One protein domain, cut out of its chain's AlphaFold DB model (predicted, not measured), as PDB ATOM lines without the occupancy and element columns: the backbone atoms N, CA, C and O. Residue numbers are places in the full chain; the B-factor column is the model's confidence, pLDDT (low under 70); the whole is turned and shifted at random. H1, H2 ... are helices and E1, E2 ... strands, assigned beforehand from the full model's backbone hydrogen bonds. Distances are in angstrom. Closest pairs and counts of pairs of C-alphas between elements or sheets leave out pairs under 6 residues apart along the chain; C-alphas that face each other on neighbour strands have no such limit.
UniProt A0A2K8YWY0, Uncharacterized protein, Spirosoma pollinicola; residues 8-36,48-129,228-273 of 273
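AT A GLANCE: This is residues 8 to 36, 48 to 129 and 228 to 273 of the 273 residues of an uncharacterized protein of Spirosoma pollinicola (UniProt A0A2K8YWY0). A strongly twisted four-stranded sheet, E2, E4, E1 and E5, has H4 packed over one face and H1 on that same face but beside the strands, near the middle of the whole; no named helix is on the other face. H2 and H3 pack together away from the sheet, at the opposite end of the long axis from E3. The printed part has 157 residues with four named helices and five named strands, in the order E1, H1, H2, H3, E2, E3, E4, H4, E5. The sheet's order is E2, E4, E1, E5, all antiparallel, and the class is mixed, helices and strands. The whole is compact, with a radius of gyration of the C-alphas of 16.3 A and spans of 52 by 36 by 26 A.

HOW THE PARTS SIT: In the sheet, E2, residues 114 to 120, is an edge strand beside E4, residues 232 to 238; N 117 and O 235 are within hydrogen-bond range at 2.8 A. E4 is antiparallel to E1, residues 17 to 25, with N 21 and O 234 at 2.8 A. E1 is antiparallel to the other edge strand, E5, residues 266 to 272, with N 22 and O 269 at 2.9 A. H4, residues 240 to 251, is on the sheet at a height over the sheet of 8.5 A. It lies over E4 and E5, and only just not over E1, on which 2 of its C-alphas fall; it runs along the strands, at 2 degrees to E4 on the local plane. E4, H4 and E5 form a split strand-helix-strand unit, two strands running the same way with E1 between them, and its crossover is right-handed. H1, residues 48 to 58, is on the same face as H4, with a height over the sheet of 4.6 A, beside the strands and over none of them; the two helices make two layers with the sheet. H4 touches H1 with residues 246 to 250 alone, the closest C-alphas being those of Ala 58 and Ala 249, 5.4 A apart, at a steep tilt of 64 degrees. H2, residues 65 to 83, is not on the sheet; its residues 76 to 80 alone touch H3, residues 93 to 96, with the C-alphas of Arg 76 and Leu 95 closest at 5.6 A. E3, residues 124 to 129, pairs with no named strand and is apart from E2 and E4. Every O i to N i+4 pair is within hydrogen-bond range in H1, H2 and H4, and H3 is too short for such a pair.

IN THESE COORDINATES: E1 begins at C-alpha 17, (106.599, 100.095, 187.310), and is 25.6 A long. H2, 26.4 A long, begins at C-alpha 65, (129.069, 110.354, 171.506). E5, 19.5 A long, ends at C-alpha 272, (110.885, 97.157, 193.068).

THE WHOLE: The farthest C-alphas, those of Lys 85 and Asp 129, are 54.6 A apart. Residues 37 to 47 and 130 to 227 are not printed, with C-alpha gaps of 18.9 A and 16.4 A across the cuts. The links H3 to E2 and H4 to E5 are long. Mean pLDDT of the printed part is 91.9; residues 35 to 36 and 100 to 103 are under 70.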
ATOM      1  N   PHE A   8     113.904  97.177 175.452       95.12
ATOM      2  CA  PHE A   8     113.069  98.101 176.232       95.12
ATOM      3  C   PHE A   8     112.762  99.399 175.469       95.12
ATOM      4  O   PHE A   8     111.659  99.931 175.566       95.12
ATOM      5  N   PHE A   9     113.715  99.895 174.667       95.06
ATOM      6  CA  PHE A   9     113.562 101.154 173.940       95.06
ATOM      7  C   PHE A   9     112.545 101.040 172.803       95.06
ATOM      8  O   PHE A   9     112.077 102.051 172.294       95.06
ATOM      9  N   LEU A  10     112.223  99.827 172.342       94.75
ATOM     10  CA  LEU A  10     111.255  99.607 171.265       94.75
ATOM     11  C   LEU A  10     109.812  99.531 171.771       94.75
ATOM     12  O   LEU A  10     108.899  99.519 170.945       94.75
ATOM     13  N   GLU A  11     109.612  99.456 173.082       94.06
ATOM     14  CA  GLU A  11     108.306  99.412 173.734       94.06
ATOM     15  C   GLU A  11     107.806 100.836 174.015       94.06
ATOM     16  O   GLU A  11     108.604 101.757 174.135       94.06
ATOM     17  N   PRO A  12     106.494 101.088 174.124       94.25
ATOM     18  CA  PRO A  12     106.027 102.400 174.557       94.25
ATOM     19  C   PRO A  12     106.520 102.730 175.981       94.25
ATOM     20  O   PRO A  12     106.437 101.859 176.849       94.25
ATOM     21  N   PRO A  13     106.960 103.972 176.266       93.81
ATOM     22  CA  PRO A  13     107.431 104.389 177.590       93.81
ATOM     23  C   PRO A  13     106.264 104.593 178.572       93.81
ATOM     24  O   PRO A  13     105.938 105.704 178.989       93.81
ATOM     25  N   VAL A  14     105.567 103.508 178.903       94.75
ATOM     26  CA  VAL A  14     104.514 103.481 179.922       94.75
ATOM     27  C   VAL A  14     105.185 103.219 181.265       94.75
ATOM     28  O   VAL A  14     105.589 102.099 181.545       94.75
ATOM     29  N   LEU A  15     105.353 104.272 182.065       95.56
ATOM     30  CA  LEU A  15     106.089 104.229 183.333       95.56
ATOM     31  C   LEU A  15     105.199 103.714 184.478       95.56
ATOM     32  O   LEU A  15     104.854 104.459 185.395       95.56
ATOM     33  N   ASP A  16     104.742 102.469 184.372       95.81
ATOM     34  CA  ASP A  16     103.813 101.834 185.315       95.81
ATOM     35  C   ASP A  16     104.500 101.048 186.438       95.81
ATOM     36  O   ASP A  16     103.854 100.691 187.423       95.81
ATOM     37  N   THR A  17     105.805 100.816 186.320       97.31
ATOM     38  CA  THR A  17     106.599 100.095 187.310       97.31
ATOM     39  C   THR A  17     107.325 101.090 188.204       97.31
ATOM     40  O   THR A  17     108.013 101.987 187.713       97.31
ATOM     41  N   ALA A  18     107.173 100.935 189.519       97.62
ATOM     42  CA  ALA A  18     107.845 101.758 190.513       97.62
ATOM     43  C   ALA A  18     108.994 100.984 191.170       97.62
ATOM     44  O   ALA A  18     108.885  99.786 191.418       97.62
ATOM     45  N   ALA A  19     110.077 101.679 191.491       97.81
ATOM     46  CA  ALA A  19     111.168 101.143 192.292       97.81
ATOM     47  C   ALA A  19     111.749 102.214 193.216       97.81
ATOM     48  O   ALA A  19     111.652 103.414 192.946       97.81
ATOM     49  N   LEU A  20     112.366 101.780 194.306       98.38
ATOM     50  CA  LEU A  20     113.172 102.591 195.196       98.38
ATOM     51  C   LEU A  20     114.650 102.365 194.865       98.38
ATOM     52  O   LEU A  20     115.181 101.269 195.029       98.38
ATOM     53  N   LEU A  21     115.314 103.429 194.420       98.44
ATOM     54  CA  LEU A  21     116.753 103.477 194.195       98.44
ATOM     55  C   LEU A  21     117.413 104.141 195.405       98.44
ATOM     56  O   LEU A  21     117.167 105.318 195.680       98.44
ATOM     57  N   THR A  22     118.253 103.397 196.116       98.44
ATOM     58  CA  THR A  22     119.046 103.904 197.242       98.44
ATOM     59  C   THR A  22     120.508 103.984 196.828       98.44
ATOM     60  O   THR A  22     121.064 102.983 196.397       98.44
ATOM     61  N   ILE A  23     121.120 105.163 196.951       98.31
ATOM     62  CA  ILE A  23     122.508 105.420 196.547       98.31
ATOM     63  C   ILE A  23     123.316 105.836 197.773       98.31
ATOM     64  O   ILE A  23     123.107 106.921 198.326       98.31
ATOM     65  N   GLU A  24     124.253 104.995 198.187       98.00
ATOM     66  CA  GLU A  24     125.178 105.251 199.286       98.00
ATOM     67  C   GLU A  24     126.531 105.713 198.744       98.00
ATOM     68  O   GLU A  24     127.153 105.048 197.921       98.00
ATOM     69  N   ALA A  25     127.001 106.876 199.196       97.44
ATOM     70  CA  ALA A  25     128.319 107.362 198.812       97.44
ATOM     71  C   ALA A  25     129.404 106.621 199.596       97.44
ATOM     72  O   ALA A  25     129.462 106.727 200.819       97.44
ATOM     73  N   LEU A  26     130.294 105.925 198.886       96.56
ATOM     74  CA  LEU A  26     131.457 105.261 199.485       96.56
ATOM     75  C   LEU A  26     132.644 106.223 199.627       96.56
ATOM     76  O   LEU A  26     133.528 106.012 200.455       96.56
ATOM     77  N   TYR A  27     132.649 107.290 198.825       93.81
ATOM     78  CA  TYR A  27     133.656 108.347 198.816       93.81
ATOM     79  C   TYR A  27     133.010 109.728 198.613       93.81
ATOM     80  O   TYR A  27     131.876 109.815 198.134       93.81
ATOM     81  N   PRO A  28     133.716 110.829 198.945       95.19
ATOM     82  CA  PRO A  28     133.257 112.180 198.637       95.19
ATOM     83  C   PRO A  28     132.947 112.349 197.145       95.19
ATOM     84  O   PRO A  28     133.771 112.050 196.279       95.19
ATOM     85  N   LEU A  29     131.759 112.858 196.836       95.50
ATOM     86  CA  LEU A  29     131.259 112.952 195.469       95.50
ATOM     87  C   LEU A  29     131.595 114.312 194.867       95.50
ATOM     88  O   LEU A  29     131.378 115.347 195.490       95.50
ATOM     89  N   SER A  30     132.064 114.330 193.620       92.62
ATOM     90  CA  SER A  30     132.245 115.571 192.860       92.62
ATOM     91  C   SER A  30     131.334 115.574 191.636       92.62
ATOM     92  O   SER A  30     131.711 115.182 190.529       92.62
ATOM     93  N   MET A  31     130.101 116.014 191.867       92.50
ATOM     94  CA  MET A  31     128.971 115.981 190.942       92.50
ATOM     95  C   MET A  31     128.855 117.297 190.176       92.50
ATOM     96  O   MET A  31     127.950 118.101 190.392       92.50
ATOM     97  N   VAL A  32     129.805 117.546 189.281       87.50
ATOM     98  CA  VAL A  32     129.833 118.769 188.471       87.50
ATOM     99  C   VAL A  32     128.981 118.560 187.205       87.50
ATOM    100  O   VAL A  32     129.272 117.645 186.439       87.50
ATOM    101  N   PRO A  33     127.938 119.373 186.947       79.12
ATOM    102  CA  PRO A  33     126.953 119.086 185.895       79.12
ATOM    103  C   PRO A  33     127.440 119.404 184.473       79.12
ATOM    104  O   PRO A  33     126.930 118.847 183.505       79.12
ATOM    105  N   ALA A  34     128.409 120.306 184.337       75.62
ATOM    106  CA  ALA A  34     129.044 120.679 183.076       75.62
ATOM    107  C   ALA A  34     130.466 121.159 183.368       75.62
ATOM    108  O   ALA A  34     130.691 121.716 184.443       75.62
ATOM    109  N   GLN A  35     131.413 120.971 182.441       65.25
ATOM    110  CA  GLN A  35     132.792 121.428 182.645       65.25
ATOM    111  C   GLN A  35     132.832 122.957 182.844       65.25
ATOM    112  O   GLN A  35     132.539 123.706 181.911       65.25
ATOM    113  N   PRO A  36     133.184 123.451 184.043       59.53
ATOM    114  CA  PRO A  36     133.310 124.871 184.315       59.53
ATOM    115  C   PRO A  36     134.724 125.364 183.990       59.53
ATOM    116  O   PRO A  36     135.704 124.634 184.109       59.53
ATOM    117  N   ASP A  48     119.383 113.967 187.322       93.06
ATOM    118  CA  ASP A  48     118.862 112.828 186.552       93.06
ATOM    119  C   ASP A  48     119.878 112.300 185.524       93.06
ATOM    120  O   ASP A  48     120.109 111.094 185.499       93.06
ATOM    121  N   PRO A  49     120.595 113.146 184.745       92.19
ATOM    122  CA  PRO A  49     121.632 112.656 183.839       92.19
ATOM    123  C   PRO A  49     122.775 111.901 184.532       92.19
ATOM    124  O   PRO A  49     123.337 110.990 183.930       92.19
ATOM    125  N   MET A  50     123.129 112.255 185.772       93.81
ATOM    126  CA  MET A  50     124.151 111.530 186.539       93.81
ATOM    127  C   MET A  50     123.638 110.167 186.996       93.81
ATOM    128  O   MET A  50     124.367 109.186 186.886       93.81
ATOM    129  N   ILE A  51     122.384 110.098 187.450       96.06
ATOM    130  CA  ILE A  51     121.731 108.833 187.810       96.06
ATOM    131  C   ILE A  51     121.627 107.940 186.573       96.06
ATOM    132  O   ILE A  51     121.992 106.769 186.626       96.06
ATOM    133  N   PHE A  52     121.218 108.495 185.431       95.25
ATOM    134  CA  PHE A  52     121.169 107.756 184.176       95.25
ATOM    135  C   PHE A  52     122.544 107.243 183.755       95.25
ATOM    136  O   PHE A  52     122.666 106.072 183.422       95.25
ATOM    137  N   GLY A  53     123.584 108.081 183.805       93.75
ATOM    138  CA  GLY A  53     124.951 107.659 183.493       93.75
ATOM    139  C   GLY A  53     125.442 106.531 184.406       93.75
ATOM    140  O   GLY A  53     126.027 105.567 183.925       93.75
ATOM    141  N   MET A  54     125.145 106.605 185.705       96.50
ATOM    142  CA  MET A  54     125.472 105.552 186.672       96.50
ATOM    143  C   MET A  54     124.769 104.225 186.341       96.50
ATOM    144  O   MET A  54     125.406 103.174 186.364       96.50
ATOM    145  N   LEU A  55     123.479 104.258 185.997       97.06
ATOM    146  CA  LEU A  55     122.729 103.055 185.621       97.06
ATOM    147  C   LEU A  55     123.180 102.493 184.265       97.06
ATOM    148  O   LEU A  55     123.316 101.283 184.116       97.06
ATOM    149  N   GLU A  56     123.481 103.351 183.288       95.25
ATOM    150  CA  GLU A  56     124.073 102.931 182.012       95.25
ATOM    151  C   GLU A  56     125.456 102.288 182.198       95.25
ATOM    152  O   GLU A  56     125.772 101.325 181.500       95.25
ATOM    153  N   ASN A  57     126.254 102.763 183.161       94.19
ATOM    154  CA  ASN A  57     127.519 102.128 183.528       94.19
ATOM    155  C   ASN A  57     127.303 100.721 184.097       94.19
ATOM    156  O   ASN A  57     128.021  99.804 183.696       94.19
ATOM    157  N   ALA A  58     126.307 100.537 184.973       96.06
ATOM    158  CA  ALA A  58     125.930  99.217 185.491       96.06
ATOM    159  C   ALA A  58     125.564  98.255 184.350       96.06
ATOM    160  O   ALA A  58     126.003  97.109 184.327       96.06
ATOM    161  N   LEU A  59     124.814  98.759 183.364       95.50
ATOM    162  CA  LEU A  59     124.380  98.032 182.166       95.50
ATOM    163  C   LEU A  59     125.503  97.813 181.130       95.50
ATOM    164  O   LEU A  59     125.293  97.122 180.132       95.50
ATOM    165  N   GLY A  60     126.685  98.408 181.325       93.62
ATOM    166  CA  GLY A  60     127.822  98.302 180.407       93.62
ATOM    167  C   GLY A  60     127.679  99.119 179.117       93.62
ATOM    168  O   GLY A  60     128.342  98.827 178.119       93.62
ATOM    169  N   TRP A  61     126.818 100.138 179.094       92.94
ATOM    170  CA  TRP A  61     126.491 100.933 177.902       92.94
ATOM    171  C   TRP A  61     127.475 102.090 177.671       92.94
ATOM    172  O   TRP A  61     127.120 103.271 177.642       92.94
ATOM    173  N   HIS A  62     128.738 101.734 177.447       88.44
ATOM    174  CA  HIS A  62     129.855 102.668 177.251       88.44
ATOM    175  C   HIS A  62     130.020 103.087 175.787       88.44
ATOM    176  O   HIS A  62     130.999 102.751 175.122       88.44
ATOM    177  N   PHE A  63     129.035 103.811 175.259       89.69
ATOM    178  CA  PHE A  63     129.071 104.303 173.880       89.69
ATOM    179  C   PHE A  63     129.705 105.690 173.776       89.69
ATOM    180  O   PHE A  63     129.329 106.602 174.520       89.69
ATOM    181  N   GLY A  64     130.593 105.865 172.793       89.19
ATOM    182  CA  GLY A  64     131.065 107.183 172.374       89.19
ATOM    183  C   GLY A  64     129.917 108.061 171.866       89.19
ATOM    184  O   GLY A  64     128.844 107.573 171.508       89.19
ATOM    185  N   GLU A  65     130.116 109.380 171.856       87.94
ATOM    186  CA  GLU A  65     129.069 110.354 171.506       87.94
ATOM    187  C   GLU A  65     128.475 110.108 170.108       87.94
ATOM    188  O   GLU A  65     127.256 110.197 169.907       87.94
ATOM    189  N   LYS A  66     129.335 109.753 169.147       90.50
ATOM    190  CA  LYS A  66     128.935 109.477 167.767       90.50
ATOM    191  C   LYS A  66     128.107 108.197 167.682       90.50
ATOM    192  O   LYS A  66     126.994 108.232 167.159       90.50
ATOM    193  N   GLU A  67     128.616 107.102 168.236       91.44
ATOM    194  CA  GLU A  67     127.956 105.795 168.239       91.44
ATOM    195  C   GLU A  67     126.608 105.879 168.959       91.44
ATOM    196  O   GLU A  67     125.592 105.411 168.456       91.44
ATOM    197  N   ARG A  68     126.562 106.570 170.101       91.06
ATOM    198  CA  ARG A  68     125.340 106.829 170.869       91.06
ATOM    199  C   ARG A  68     124.287 107.575 170.056       91.06
ATOM    200  O   ARG A  68     123.112 107.203 170.077       91.06
ATOM    201  N   SER A  69     124.698 108.615 169.335       90.06
ATOM    202  CA  SER A  69     123.802 109.391 168.471       90.06
ATOM    203  C   SER A  69     123.240 108.540 167.329       90.06
ATOM    204  O   SER A  69     122.054 108.643 167.001       90.06
ATOM    205  N   GLU A  70     124.070 107.674 166.744       91.75
ATOM    206  CA  GLU A  70     123.666 106.714 165.713       91.75
ATOM    207  C   GLU A  70     122.679 105.675 166.273       91.75
ATOM    208  O   GLU A  70     121.590 105.511 165.714       91.75
ATOM    209  N   PHE A  71     122.973 105.071 167.431       90.56
ATOM    210  CA  PHE A  71     122.087 104.105 168.089       90.56
ATOM    211  C   PHE A  71     120.723 104.701 168.431       90.56
ATOM    212  O   PHE A  71     119.695 104.122 168.082       90.56
ATOM    213  N   LEU A  72     120.683 105.881 169.055       91.88
ATOM    214  CA  LEU A  72     119.423 106.559 169.374       91.88
ATOM    215  C   LEU A  72     118.592 106.827 168.119       91.88
ATOM    216  O   LEU A  72     117.374 106.639 168.124       91.88
ATOM    217  N   LYS A  73     119.229 107.252 167.025       92.44
ATOM    218  CA  LYS A  73     118.542 107.502 165.755       92.44
ATOM    219  C   LYS A  73     117.928 106.223 165.184       92.44
ATOM    220  O   LYS A  73     116.770 106.246 164.756       92.44
ATOM    221  N   ASP A  74     118.665 105.118 165.197       93.81
ATOM    222  CA  ASP A  74     118.199 103.838 164.657       93.81
ATOM    223  C   ASP A  74     117.120 103.185 165.525       93.81
ATOM    224  O   ASP A  74     116.111 102.694 164.997       93.81
ATOM    225  N   LEU A  75     117.263 103.257 166.849       94.44
ATOM    226  CA  LEU A  75     116.248 102.812 167.802       94.44
ATOM    227  C   LEU A  75     114.940 103.586 167.615       94.44
ATOM    228  O   LEU A  75     113.887 102.974 167.423       94.44
ATOM    229  N   ARG A  76     114.997 104.923 167.548       93.06
ATOM    230  CA  ARG A  76     113.820 105.778 167.293       93.06
ATOM    231  C   ARG A  76     113.163 105.469 165.956       93.06
ATOM    232  O   ARG A  76     111.941 105.367 165.873       93.06
ATOM    233  N   LYS A  77     113.948 105.280 164.892       93.88
ATOM    234  CA  LYS A  77     113.424 104.903 163.569       93.88
ATOM    235  C   LYS A  77     112.685 103.567 163.629       93.88
ATOM    236  O   LYS A  77     111.630 103.418 163.010       93.88
ATOM    237  N   THR A  78     113.225 102.601 164.364       94.44
ATOM    238  CA  THR A  78     112.628 101.272 164.533       94.44
ATOM    239  C   THR A  78     111.350 101.335 165.369       94.44
ATOM    240  O   THR A  78     110.322 100.804 164.946       94.44
ATOM    241  N   ALA A  79     111.371 102.056 166.488       93.88
ATOM    242  CA  ALA A  79     110.202 102.333 167.317       93.88
ATOM    243  C   ALA A  79     109.093 103.061 166.539       93.88
ATOM    244  O   ALA A  79     107.933 102.649 166.558       93.88
ATOM    245  N   SER A  80     109.449 104.087 165.760       92.06
ATOM    246  CA  SER A  80     108.509 104.852 164.936       92.06
ATOM    247  C   SER A  80     107.819 103.962 163.900       92.06
ATOM    248  O   SER A  80     106.596 103.988 163.774       92.06
ATOM    249  N   LYS A  81     108.552 103.073 163.219       92.50
ATOM    250  CA  LYS A  81     107.935 102.101 162.296       92.50
ATOM    251  C   LYS A  81     106.878 101.220 162.975       92.50
ATOM    252  O   LYS A  81     105.876 100.903 162.337       92.50
ATOM    253  N   LYS A  82     107.092 100.837 164.238       92.19
ATOM    254  CA  LYS A  82     106.162 100.000 165.012       92.19
ATOM    255  C   LYS A  82     104.958 100.786 165.546       92.19
ATOM    256  O   LYS A  82     103.834 100.292 165.473       92.19
ATOM    257  N   HIS A  83     105.170 102.004 166.048       91.94
ATOM    258  CA  HIS A  83     104.185 102.697 166.891       91.94
ATOM    259  C   HIS A  83     103.618 104.002 166.317       91.94
ATOM    260  O   HIS A  83     102.578 104.451 166.787       91.94
ATOM    261  N   ASN A  84     104.195 104.584 165.260       85.06
ATOM    262  CA  ASN A  84     103.778 105.895 164.726       85.06
ATOM    263  C   ASN A  84     102.349 105.918 164.138       85.06
ATOM    264  O   ASN A  84     101.740 106.972 163.976       85.06
ATOM    265  N   LYS A  85     101.775 104.748 163.827       86.31
ATOM    266  CA  LYS A  85     100.367 104.640 163.398       86.31
ATOM    267  C   LYS A  85      99.375 104.781 164.558       86.31
ATOM    268  O   LYS A  85      98.189 104.983 164.319       86.31
ATOM    269  N   GLN A  86      99.835 104.656 165.801       87.50
ATOM    270  CA  GLN A  86      98.997 104.779 166.987       87.50
ATOM    271  C   GLN A  86      98.922 106.255 167.387       87.50
ATOM    272  O   GLN A  86      99.934 106.854 167.753       87.50
ATOM    273  N   ALA A  87      97.719 106.839 167.350       82.31
ATOM    274  CA  ALA A  87      97.507 108.264 167.630       82.31
ATOM    275  C   ALA A  87      98.074 108.709 168.991       82.31
ATOM    276  O   ALA A  87      98.573 109.820 169.107       82.31
ATOM    277  N   LYS A  88      98.069 107.812 169.989       88.69
ATOM    278  CA  LYS A  88      98.619 108.060 171.329       88.69
ATOM    279  C   LYS A  88     100.116 108.404 171.324       88.69
ATOM    280  O   LYS A  88     100.556 109.168 172.174       88.69
ATOM    281  N   TRP A  89     100.894 107.840 170.399       87.06
ATOM    282  CA  TRP A  89     102.363 107.909 170.436       87.06
ATOM    283  C   TRP A  89     102.978 108.761 169.332       87.06
ATOM    284  O   TRP A  89     104.153 109.110 169.435       87.06
ATOM    285  N   LYS A  90     102.197 109.100 168.301       83.94
ATOM    286  CA  LYS A  90     102.636 109.810 167.092       83.94
ATOM    287  C   LYS A  90     103.500 111.045 167.384       83.94
ATOM    288  O   LYS A  90     104.537 111.214 166.753       83.94
ATOM    289  N   ASP A  91     103.103 111.843 168.372       85.25
ATOM    290  CA  ASP A  91     103.763 113.105 168.731       85.25
ATOM    291  C   ASP A  91     104.556 113.023 170.051       85.25
ATOM    292  O   ASP A  91     104.865 114.045 170.659       85.25
ATOM    293  N   SER A  92     104.886 111.813 170.516       89.75
ATOM    294  CA  SER A  92     105.656 111.619 171.752       89.75
ATOM    295  C   SER A  92     107.118 112.073 171.623       89.75
ATOM    296  O   SER A  92     107.735 111.983 170.554       89.75
ATOM    297  N   ASP A  93     107.708 112.514 172.736       90.50
ATOM    298  CA  ASP A  93     109.118 112.929 172.795       90.50
ATOM    299  C   ASP A  93     110.082 111.774 172.486       90.50
ATOM    300  O   ASP A  93     111.091 111.976 171.814       90.50
ATOM    301  N   TRP A  94     109.714 110.546 172.860       92.12
ATOM    302  CA  TRP A  94     110.441 109.317 172.524       92.12
ATOM    303  C   TRP A  94     110.600 109.112 171.013       92.12
ATOM    304  O   TRP A  94     111.716 108.899 170.532       92.12
ATOM    305  N   LEU A  95     109.509 109.222 170.243       91.69
ATOM    306  CA  LEU A  95     109.549 109.025 168.788       91.69
ATOM    307  C   LEU A  95     110.118 110.234 168.040       91.69
ATOM    308  O   LEU A  95     110.808 110.060 167.033       91.69
ATOM    309  N   SER A  96     109.831 111.451 168.510       87.31
ATOM    310  CA  SER A  96     110.329 112.687 167.892       87.31
ATOM    311  C   SER A  96     111.785 112.990 168.251       87.31
ATOM    312  O   SER A  96     112.457 113.737 167.541       87.31
ATOM    313  N   GLY A  97     112.293 112.392 169.329       84.25
ATOM    314  CA  GLY A  97     113.652 112.582 169.805       84.25
ATOM    315  C   GLY A  97     113.900 113.914 170.505       84.25
ATOM    316  O   GLY A  97     115.063 114.283 170.692       84.25
ATOM    317  N   ARG A  98     112.841 114.641 170.885       82.19
ATOM    318  CA  ARG A  98     112.961 115.837 171.727       82.19
ATOM    319  C   ARG A  98     113.508 115.409 173.079       82.19
ATOM    320  O   ARG A  98     113.017 114.451 173.658       82.19
ATOM    321  N   SER A  99     114.557 116.060 173.554       71.88
ATOM    322  CA  SER A  99     115.134 115.768 174.865       71.88
ATOM    323  C   SER A  99     115.373 117.069 175.611       71.88
ATOM    324  O   SER A  99     115.773 118.075 175.019       71.88
ATOM    325  N   SER A 100     115.127 117.043 176.914       61.00
ATOM    326  CA  SER A 100     115.704 117.981 177.867       61.00
ATOM    327  C   SER A 100     117.178 117.602 178.019       61.00
ATOM    328  O   SER A 100     117.535 116.725 178.799       61.00
ATOM    329  N   GLY A 101     118.032 118.190 177.177       58.50
ATOM    330  CA  GLY A 101     119.464 117.900 177.185       58.50
ATOM    331  C   GLY A 101     120.105 118.184 178.546       58.50
ATOM    332  O   GLY A 101     119.681 119.085 179.273       58.50
ATOM    333  N   SER A 102     121.150 117.430 178.888       69.38
ATOM    334  CA  SER A 102     122.001 117.775 180.027       69.38
ATOM    335  C   SER A 102     122.868 118.998 179.702       69.38
ATOM    336  O   SER A 102     123.195 119.257 178.542       69.38
ATOM    337  N   GLY A 103     123.299 119.736 180.730       66.19
ATOM    338  CA  GLY A 103     124.215 120.871 180.555       66.19
ATOM    339  C   GLY A 103     125.579 120.496 179.952       66.19
ATOM    340  O   GLY A 103     126.296 121.378 179.489       66.19
ATOM    341  N   SER A 104     125.930 119.205 179.936       70.38
ATOM    342  CA  SER A 104     127.158 118.666 179.341       70.38
ATOM    343  C   SER A 104     126.988 118.159 177.903       70.38
ATOM    344  O   SER A 104     127.968 117.725 177.306       70.38
ATOM    345  N   GLY A 105     125.771 118.180 177.342       78.50
ATOM    346  CA  GLY A 105     125.466 117.593 176.029       78.50
ATOM    347  C   GLY A 105     125.257 116.071 176.048       78.50
ATOM    348  O   GLY A 105     124.847 115.492 175.042       78.50
ATOM    349  N   PHE A 106     125.457 115.409 177.194       84.88
ATOM    350  CA  PHE A 106     125.152 113.990 177.364       84.88
ATOM    351  C   PHE A 106     123.652 113.713 177.188       84.88
ATOM    352  O   PHE A 106     122.806 114.410 177.761       84.88
ATOM    353  N   THR A 107     123.344 112.669 176.418       89.06
ATOM    354  CA  THR A 107     121.984 112.220 176.106       89.06
ATOM    355  C   THR A 107     121.849 110.735 176.449       89.06
ATOM    356  O   THR A 107     122.470 109.883 175.812       89.06
ATOM    357  N   SER A 108     121.045 110.414 177.460       91.94
ATOM    358  CA  SER A 108     120.889 109.040 177.955       91.94
ATOM    359  C   SER A 108     119.920 108.207 177.108       91.94
ATOM    360  O   SER A 108     118.902 108.714 176.648       91.94
ATOM    361  N   LEU A 109     120.182 106.906 176.964       93.31
ATOM    362  CA  LEU A 109     119.240 105.924 176.412       93.31
ATOM    363  C   LEU A 109     117.999 105.734 177.303       93.31
ATOM    364  O   LEU A 109     116.933 105.373 176.807       93.31
ATOM    365  N   LEU A 110     118.119 106.019 178.601       94.62
ATOM    366  CA  LEU A 110     117.071 105.845 179.608       94.62
ATOM    367  C   LEU A 110     116.067 107.009 179.643       94.62
ATOM    368  O   LEU A 110     114.967 106.837 180.158       94.62
ATOM    369  N   MET A 111     116.403 108.164 179.051       92.12
ATOM    370  CA  MET A 111     115.697 109.446 179.245       92.12
ATOM    371  C   MET A 111     114.187 109.440 178.954       92.12
ATOM    372  O   MET A 111     113.471 110.304 179.446       92.12
ATOM    373  N   TYR A 112     113.701 108.510 178.126       93.38
ATOM    374  CA  TYR A 112     112.272 108.389 177.812       93.38
ATOM    375  C   TYR A 112     111.563 107.303 178.611       93.38
ATOM    376  O   TYR A 112     110.352 107.368 178.772       93.38
ATOM    377  N   HIS A 113     112.300 106.295 179.072       95.75
ATOM    378  CA  HIS A 113     111.755 105.097 179.715       95.75
ATOM    379  C   HIS A 113     111.961 105.110 181.227       95.75
ATOM    380  O   HIS A 113     111.697 104.115 181.900       95.75
ATOM    381  N   MET A 114     112.444 106.223 181.765       95.94
ATOM    382  CA  MET A 114     112.712 106.387 183.176       95.94
ATOM    383  C   MET A 114     112.407 107.816 183.598       95.94
ATOM    384  O   MET A 114     112.861 108.774 182.975       95.94
ATOM    385  N   HIS A 115     111.671 107.936 184.690       95.69
ATOM    386  CA  HIS A 115     111.476 109.177 185.412       95.69
ATOM    387  C   HIS A 115     112.005 109.016 186.834       95.69
ATOM    388  O   HIS A 115     111.785 107.983 187.470       95.69
ATOM    389  N   VAL A 116     112.726 110.031 187.304       96.31
ATOM    390  CA  VAL A 116     113.355 110.049 188.621       96.31
ATOM    391  C   VAL A 116     112.619 111.061 189.485       96.31
ATOM    392  O   VAL A 116     112.684 112.262 189.243       96.31
ATOM    393  N   ASP A 117     111.952 110.566 190.518       95.94
ATOM    394  CA  ASP A 117     111.327 111.374 191.551       95.94
ATOM    395  C   ASP A 117     112.194 111.374 192.806       95.94
ATOM    396  O   ASP A 117     112.690 110.345 193.275       95.94
ATOM    397  N   THR A 118     112.353 112.546 193.409       94.25
ATOM    398  CA  THR A 118     113.050 112.649 194.691       94.25
ATOM    399  C   THR A 118     112.182 112.053 195.796       94.25
ATOM    400  O   THR A 118     111.085 112.546 196.057       94.25
ATOM    401  N   HIS A 119     112.680 111.017 196.477       93.38
ATOM    402  CA  HIS A 119     112.009 110.451 197.646       93.38
ATOM    403  C   HIS A 119     112.582 111.020 198.946       93.38
ATOM    404  O   HIS A 119     111.834 111.466 199.816       93.38
ATOM    405  N   TRP A 120     113.910 111.038 199.075       94.88
ATOM    406  CA  TRP A 120     114.593 111.596 200.236       94.88
ATOM    407  C   TRP A 120     116.008 112.063 199.886       94.88
ATOM    408  O   TRP A 120     116.768 111.347 199.230       94.88
ATOM    409  N   LEU A 121     116.361 113.259 200.363       95.69
ATOM    410  CA  LEU A 121     117.680 113.857 200.181       95.69
ATOM    411  C   LEU A 121     118.362 114.038 201.543       95.69
ATOM    412  O   LEU A 121     117.764 114.640 202.440       95.69
ATOM    413  N   PRO A 122     119.603 113.552 201.706       96.06
ATOM    414  CA  PRO A 122     120.369 113.730 202.927       96.06
ATOM    415  C   PRO A 122     120.825 115.173 203.109       96.06
ATOM    416  O   PRO A 122     121.003 115.929 202.150       96.06
ATOM    417  N   GLN A 123     121.134 115.521 204.359       96.69
ATOM    418  CA  GLN A 123     122.050 116.628 204.609       96.69
ATOM    419  C   GLN A 123     123.434 116.276 204.063       96.69
ATOM    420  O   GLN A 123     123.895 115.137 204.181       96.69
ATOM    421  N   VAL A 124     124.104 117.267 203.482       96.88
ATOM    422  CA  VAL A 124     125.430 117.105 202.888       96.88
ATOM    423  C   VAL A 124     126.428 118.046 203.547       96.88
ATOM    424  O   VAL A 124     126.101 119.183 203.886       96.88
ATOM    425  N   MET A 125     127.652 117.564 203.731       96.75
ATOM    426  CA  MET A 125     128.812 118.401 204.012       96.75
ATOM    427  C   MET A 125     129.478 118.757 202.685       96.75
ATOM    428  O   MET A 125     129.721 117.869 201.873       96.75
ATOM    429  N   GLU A 126     129.796 120.032 202.474       95.88
ATOM    430  CA  GLU A 126     130.492 120.505 201.274       95.88
ATOM    431  C   GLU A 126     131.899 120.988 201.642       95.88
ATOM    432  O   GLU A 126     132.080 121.671 202.654       95.88
ATOM    433  N   TYR A 127     132.893 120.661 200.821       94.38
ATOM    434  CA  TYR A 127     134.238 121.217 200.944       94.38
ATOM    435  C   TYR A 127     134.918 121.337 199.578       94.38
ATOM    436  O   TYR A 127     134.549 120.660 198.620       94.38
ATOM    437  N   ASP A 128     135.924 122.204 199.500       92.25
ATOM    438  CA  ASP A 128     136.782 122.336 198.326       92.25
ATOM    439  C   ASP A 128     138.122 121.647 198.576       92.25
ATOM    440  O   ASP A 128     138.735 121.843 199.626       92.25
ATOM    441  N   ASP A 129     138.609 120.921 197.574       89.44
ATOM    442  CA  ASP A 129     139.971 120.396 197.535       89.44
ATOM    443  C   ASP A 129     140.724 120.900 196.292       89.44
ATOM    444  O   ASP A 129     140.135 121.389 195.315       89.44
ATOM    445  N   PRO A 228     127.460 113.063 201.703       97.06
ATOM    446  CA  PRO A 228     126.128 112.889 202.258       97.06
ATOM    447  C   PRO A 228     126.196 112.184 203.613       97.06
ATOM    448  O   PRO A 228     126.956 111.239 203.802       97.06
ATOM    449  N   GLN A 229     125.380 112.629 204.567       96.81
ATOM    450  CA  GLN A 229     125.308 112.012 205.898       96.81
ATOM    451  C   GLN A 229     124.482 110.717 205.917       96.81
ATOM    452  O   GLN A 229     124.410 110.039 206.938       96.81
ATOM    453  N   SER A 230     123.772 110.402 204.833       97.12
ATOM    454  CA  SER A 230     123.025 109.149 204.646       97.12
ATOM    455  C   SER A 230     122.719 108.933 203.159       97.12
ATOM    456  O   SER A 230     122.898 109.863 202.374       97.12
ATOM    457  N   PRO A 231     122.259 107.741 202.746       98.00
ATOM    458  CA  PRO A 231     122.056 107.426 201.331       98.00
ATOM    459  C   PRO A 231     120.973 108.269 200.652       98.00
ATOM    460  O   PRO A 231     119.877 108.412 201.191       98.00
ATOM    461  N   TYR A 232     121.214 108.745 199.432       98.19
ATOM    462  CA  TYR A 232     120.156 109.347 198.617       98.19
ATOM    463  C   TYR A 232     119.075 108.311 198.310       98.19
ATOM    464  O   TYR A 232     119.392 107.151 198.049       98.19
ATOM    465  N   ARG A 233     117.802 108.720 198.297       98.19
ATOM    466  CA  ARG A 233     116.700 107.838 197.893       98.19
ATOM    467  C   ARG A 233     115.852 108.493 196.821       98.19
ATOM    468  O   ARG A 233     115.333 109.597 197.002       98.19
ATOM    469  N   TYR A 234     115.656 107.764 195.737       98.25
ATOM    470  CA  TYR A 234     114.852 108.181 194.602       98.25
ATOM    471  C   TYR A 234     113.763 107.158 194.341       98.25
ATOM    472  O   TYR A 234     113.996 105.952 194.411       98.25
ATOM    473  N   ARG A 235     112.570 107.645 194.022       98.00
ATOM    474  CA  ARG A 235     111.524 106.818 193.441       98.00
ATOM    475  C   ARG A 235     111.711 106.841 191.932       98.00
ATOM    476  O   ARG A 235     111.731 107.903 191.324       98.00
ATOM    477  N   ILE A 236     111.848 105.673 191.332       98.00
ATOM    478  CA  ILE A 236     112.024 105.515 189.894       98.00
ATOM    479  C   ILE A 236     110.720 104.997 189.311       98.00
ATOM    480  O   ILE A 236     110.198 103.984 189.770       98.00
ATOM    481  N   MET A 237     110.203 105.691 188.301       98.00
ATOM    482  CA  MET A 237     109.076 105.231 187.494       98.00
ATOM    483  C   MET A 237     109.610 104.803 186.128       98.00
ATOM    484  O   MET A 237     110.246 105.592 185.429       98.00
ATOM    485  N   THR A 238     109.392 103.549 185.744       97.69
ATOM    486  CA  THR A 238     109.980 102.956 184.537       97.69
ATOM    487  C   THR A 238     109.075 101.881 183.928       97.69
ATOM    488  O   THR A 238     107.984 101.619 184.436       97.69
ATOM    489  N   THR A 239     109.492 101.285 182.810       96.94
ATOM    490  CA  THR A 239     108.830 100.108 182.236       96.94
ATOM    491  C   THR A 239     109.316  98.840 182.940       96.94
ATOM    492  O   THR A 239     110.465  98.770 183.382       96.94
ATOM    493  N   LEU A 240     108.481  97.799 182.995       96.00
ATOM    494  CA  LEU A 240     108.848  96.520 183.615       96.00
ATOM    495  C   LEU A 240     110.121  95.907 183.002       96.00
ATOM    496  O   LEU A 240     110.993  95.427 183.722       96.00
ATOM    497  N   THR A 241     110.250  95.955 181.673       96.50
ATOM    498  CA  THR A 241     111.426  95.448 180.949       96.50
ATOM    499  C   THR A 241     112.704  96.144 181.413       96.50
ATOM    500  O   THR A 241     113.696  95.481 181.708       96.50
ATOM    501  N   LEU A 242     112.678  97.475 181.539       96.88
ATOM    502  CA  LEU A 242     113.841  98.240 181.974       96.88
ATOM    503  C   LEU A 242     114.136  98.046 183.470       96.88
ATOM    504  O   LEU A 242     115.301  97.906 183.834       96.88
ATOM    505  N   ALA A 243     113.110  97.959 184.323       97.19
ATOM    506  CA  ALA A 243     113.282  97.640 185.745       97.19
ATOM    507  C   ALA A 243     114.026  96.312 185.949       97.19
ATOM    508  O   ALA A 243     114.973  96.248 186.731       97.19
ATOM    509  N   ASN A 244     113.644  95.273 185.201       96.06
ATOM    510  CA  ASN A 244     114.292  93.964 185.270       96.06
ATOM    511  C   ASN A 244     115.751  94.017 184.800       96.06
ATOM    512  O   ASN A 244     116.621  93.442 185.453       96.06
ATOM    513  N   LEU A 245     116.033  94.728 183.700       96.25
ATOM    514  CA  LEU A 245     117.404  94.916 183.211       96.25
ATOM    515  C   LEU A 245     118.280  95.612 184.258       96.25
ATOM    516  O   LEU A 245     119.399  95.173 184.510       96.25
ATOM    517  N   ILE A 246     117.762  96.662 184.898       96.88
ATOM    518  CA  ILE A 246     118.481  97.403 185.941       96.88
ATOM    519  C   ILE A 246     118.704  96.540 187.179       96.88
ATOM    520  O   ILE A 246     119.814  96.520 187.699       96.88
ATOM    521  N   GLN A 247     117.691  95.803 187.638       96.62
ATOM    522  CA  GLN A 247     117.827  94.909 188.788       96.62
ATOM    523  C   GLN A 247     118.935  93.875 188.564       96.62
ATOM    524  O   GLN A 247     119.737  93.637 189.465       96.62
ATOM    525  N   ILE A 248     118.986  93.267 187.373       95.62
ATOM    526  CA  ILE A 248     120.033  92.305 187.008       95.62
ATOM    527  C   ILE A 248     121.396  93.002 186.983       95.62
ATOM    528  O   ILE A 248     122.335  92.520 187.610       95.62
ATOM    529  N   ALA A 249     121.487  94.154 186.317       95.94
ATOM    530  CA  ALA A 249     122.735  94.896 186.171       95.94
ATOM    531  C   ALA A 249     123.278  95.445 187.496       95.94
ATOM    532  O   ALA A 249     124.481  95.567 187.648       95.94
ATOM    533  N   LEU A 250     122.436  95.781 188.472       96.62
ATOM    534  CA  LEU A 250     122.911  96.240 189.780       96.62
ATOM    535  C   LEU A 250     123.369  95.087 190.682       96.62
ATOM    536  O   LEU A 250     124.209  95.307 191.549       96.62
ATOM    537  N   ASN A 251     122.876  93.865 190.459       95.31
ATOM    538  CA  ASN A 251     123.346  92.677 191.179       95.31
ATOM    539  C   ASN A 251     124.731  92.203 190.701       95.31
ATOM    540  O   ASN A 251     125.478  91.629 191.490       95.31
ATOM    541  N   ASP A 252     125.058  92.423 189.424       94.94
ATOM    542  CA  ASP A 252     126.367  92.123 188.829       94.94
ATOM    543  C   ASP A 252     126.743  93.211 187.803       94.94
ATOM    544  O   ASP A 252     126.506  93.057 186.600       94.94
ATOM    545  N   PRO A 253     127.246  94.370 188.268       95.50
ATOM    546  CA  PRO A 253     127.464  95.520 187.405       95.50
ATOM    547  C   PRO A 253     128.645  95.310 186.467       95.50
ATOM    548  O   PRO A 253     129.757  94.980 186.879       95.50
ATOM    549  N   ALA A 254     128.437  95.633 185.191       95.12
ATOM    550  CA  ALA A 254     129.476  95.551 184.167       95.12
ATOM    551  C   ALA A 254     130.646  96.524 184.413       95.12
ATOM    552  O   ALA A 254     131.693  96.432 183.767       95.12
ATOM    553  N   SER A 255     130.476  97.519 185.289       92.19
ATOM    554  CA  SER A 255     131.492  98.510 185.646       92.19
ATOM    555  C   SER A 255     131.239  99.094 187.040       92.19
ATOM    556  O   SER A 255     130.092  99.113 187.484       92.19
ATOM    557  N   PRO A 256     132.272  99.630 187.720       93.19
ATOM    558  CA  PRO A 256     132.095 100.319 188.995       93.19
ATOM    559  C   PRO A 256     131.060 101.444 188.906       93.19
ATOM    560  O   PRO A 256     131.064 102.234 187.956       93.19
ATOM    561  N   LEU A 257     130.202 101.533 189.918       96.31
ATOM    562  CA  LEU A 257     129.182 102.570 190.010       96.31
ATOM    563  C   LEU A 257     129.782 103.827 190.634       96.31
ATOM    564  O   LEU A 257     130.469 103.777 191.657       96.31
ATOM    565  N   TYR A 258     129.534 104.972 190.007       95.88
ATOM    566  CA  TYR A 258     130.016 106.256 190.494       95.88
ATOM    567  C   TYR A 258     129.091 107.395 190.072       95.88
ATOM    568  O   TYR A 258     128.347 107.291 189.093       95.88
ATOM    569  N   LEU A 259     129.185 108.511 190.791       94.44
ATOM    570  CA  LEU A 259     128.493 109.756 190.483       94.44
ATOM    571  C   LEU A 259     129.486 110.896 190.247       94.44
ATOM    572  O   LEU A 259     130.399 111.144 191.036       94.44
ATOM    573  N   GLY A 260     129.273 111.647 189.165       87.44
ATOM    574  CA  GLY A 260     130.163 112.735 188.770       87.44
ATOM    575  C   GLY A 260     131.429 112.208 188.096       87.44
ATOM    576  O   GLY A 260     131.390 111.843 186.923       87.44
ATOM    577  N   SER A 261     132.555 112.188 188.810       83.69
ATOM    578  CA  SER A 261     133.793 111.559 188.320       83.69
ATOM    579  C   SER A 261     133.928 110.111 188.759       83.69
ATOM    580  O   SER A 261     133.338 109.698 189.751       83.69
ATOM    581  N   ASN A 262     134.815 109.389 188.079       83.19
ATOM    582  CA  ASN A 262     135.238 108.034 188.424       83.19
ATOM    583  C   ASN A 262     135.805 107.884 189.848       83.19
ATOM    584  O   ASN A 262     135.940 106.756 190.291       83.19
ATOM    585  N   ASP A 263     136.133 108.974 190.549       84.81
ATOM    586  CA  ASP A 263     136.548 108.949 191.963       84.81
ATOM    587  C   ASP A 263     135.361 108.890 192.953       84.81
ATOM    588  O   ASP A 263     135.540 108.580 194.126       84.81
ATOM    589  N   GLY A 264     134.143 109.222 192.508       91.81
ATOM    590  CA  GLY A 264     132.948 109.323 193.351       91.81
ATOM    591  C   GLY A 264     132.184 108.006 193.440       91.81
ATOM    592  O   GLY A 264     131.048 107.942 192.972       91.81
ATOM    593  N   TRP A 265     132.817 106.953 193.961       96.25
ATOM    594  CA  TRP A 265     132.225 105.611 194.026       96.25
ATOM    595  C   TRP A 265     131.005 105.551 194.936       96.25
ATOM    596  O   TRP A 265     130.957 106.193 195.993       96.25
ATOM    597  N   VAL A 266     130.037 104.739 194.526       97.69
ATOM    598  CA  VAL A 266     128.783 104.542 195.247       97.69
ATOM    599  C   VAL A 266     128.407 103.072 195.309       97.69
ATOM    600  O   VAL A 266     128.733 102.305 194.405       97.69
ATOM    601  N   ASP A 267     127.692 102.715 196.365       97.50
ATOM    602  CA  ASP A 267     126.923 101.481 196.434       97.50
ATOM    603  C   ASP A 267     125.453 101.788 196.137       97.50
ATOM    604  O   ASP A 267     124.946 102.868 196.469       97.50
ATOM    605  N   VAL A 268     124.772 100.878 195.448       97.88
ATOM    606  CA  VAL A 268     123.426 101.117 194.924       97.88
ATOM    607  C   VAL A 268     122.540  99.915 195.185       97.88
ATOM    608  O   VAL A 268     122.781  98.828 194.673       97.88
ATOM    609  N   ASN A 269     121.446 100.149 195.904       97.06
ATOM    610  CA  ASN A 269     120.392  99.165 196.094       97.06
ATOM    611  C   ASN A 269     119.148  99.538 195.279       97.06
ATOM    612  O   ASN A 269     118.731 100.702 195.253       97.06
ATOM    613  N   TRP A 270     118.535  98.533 194.657       97.50
ATOM    614  CA  TRP A 270     117.308  98.656 193.875       97.50
ATOM    615  C   TRP A 270     116.243  97.720 194.432       97.50
ATOM    616  O   TRP A 270     116.447  96.510 194.502       97.50
ATOM    617  N   GLU A 271     115.099  98.287 194.803       96.56
ATOM    618  CA  GLU A 271     113.947  97.559 195.334       96.56
ATOM    619  C   GLU A 271     112.703  97.913 194.517       96.56
ATOM    620  O   GLU A 271     112.248  99.055 194.528       96.56
ATOM    621  N   GLN A 272     112.145  96.953 193.784       92.44
ATOM    622  CA  GLN A 272     110.885  97.157 193.068       92.44
ATOM    623  C   GLN A 272     109.704  97.219 194.056       92.44
ATOM    624  O   GLN A 272     109.643  96.410 194.982       92.44
ATOM    625  N   LEU A 273     108.786  98.175 193.857       90.25
ATOM    626  CA  LEU A 273     107.653  98.478 194.750       90.25
ATOM    627  C   LEU A 273     106.322  97.888 194.269       90.25
ATOM    628  O   LEU A 273     106.110  97.827 193.034       90.25
TER     629      LEU A 273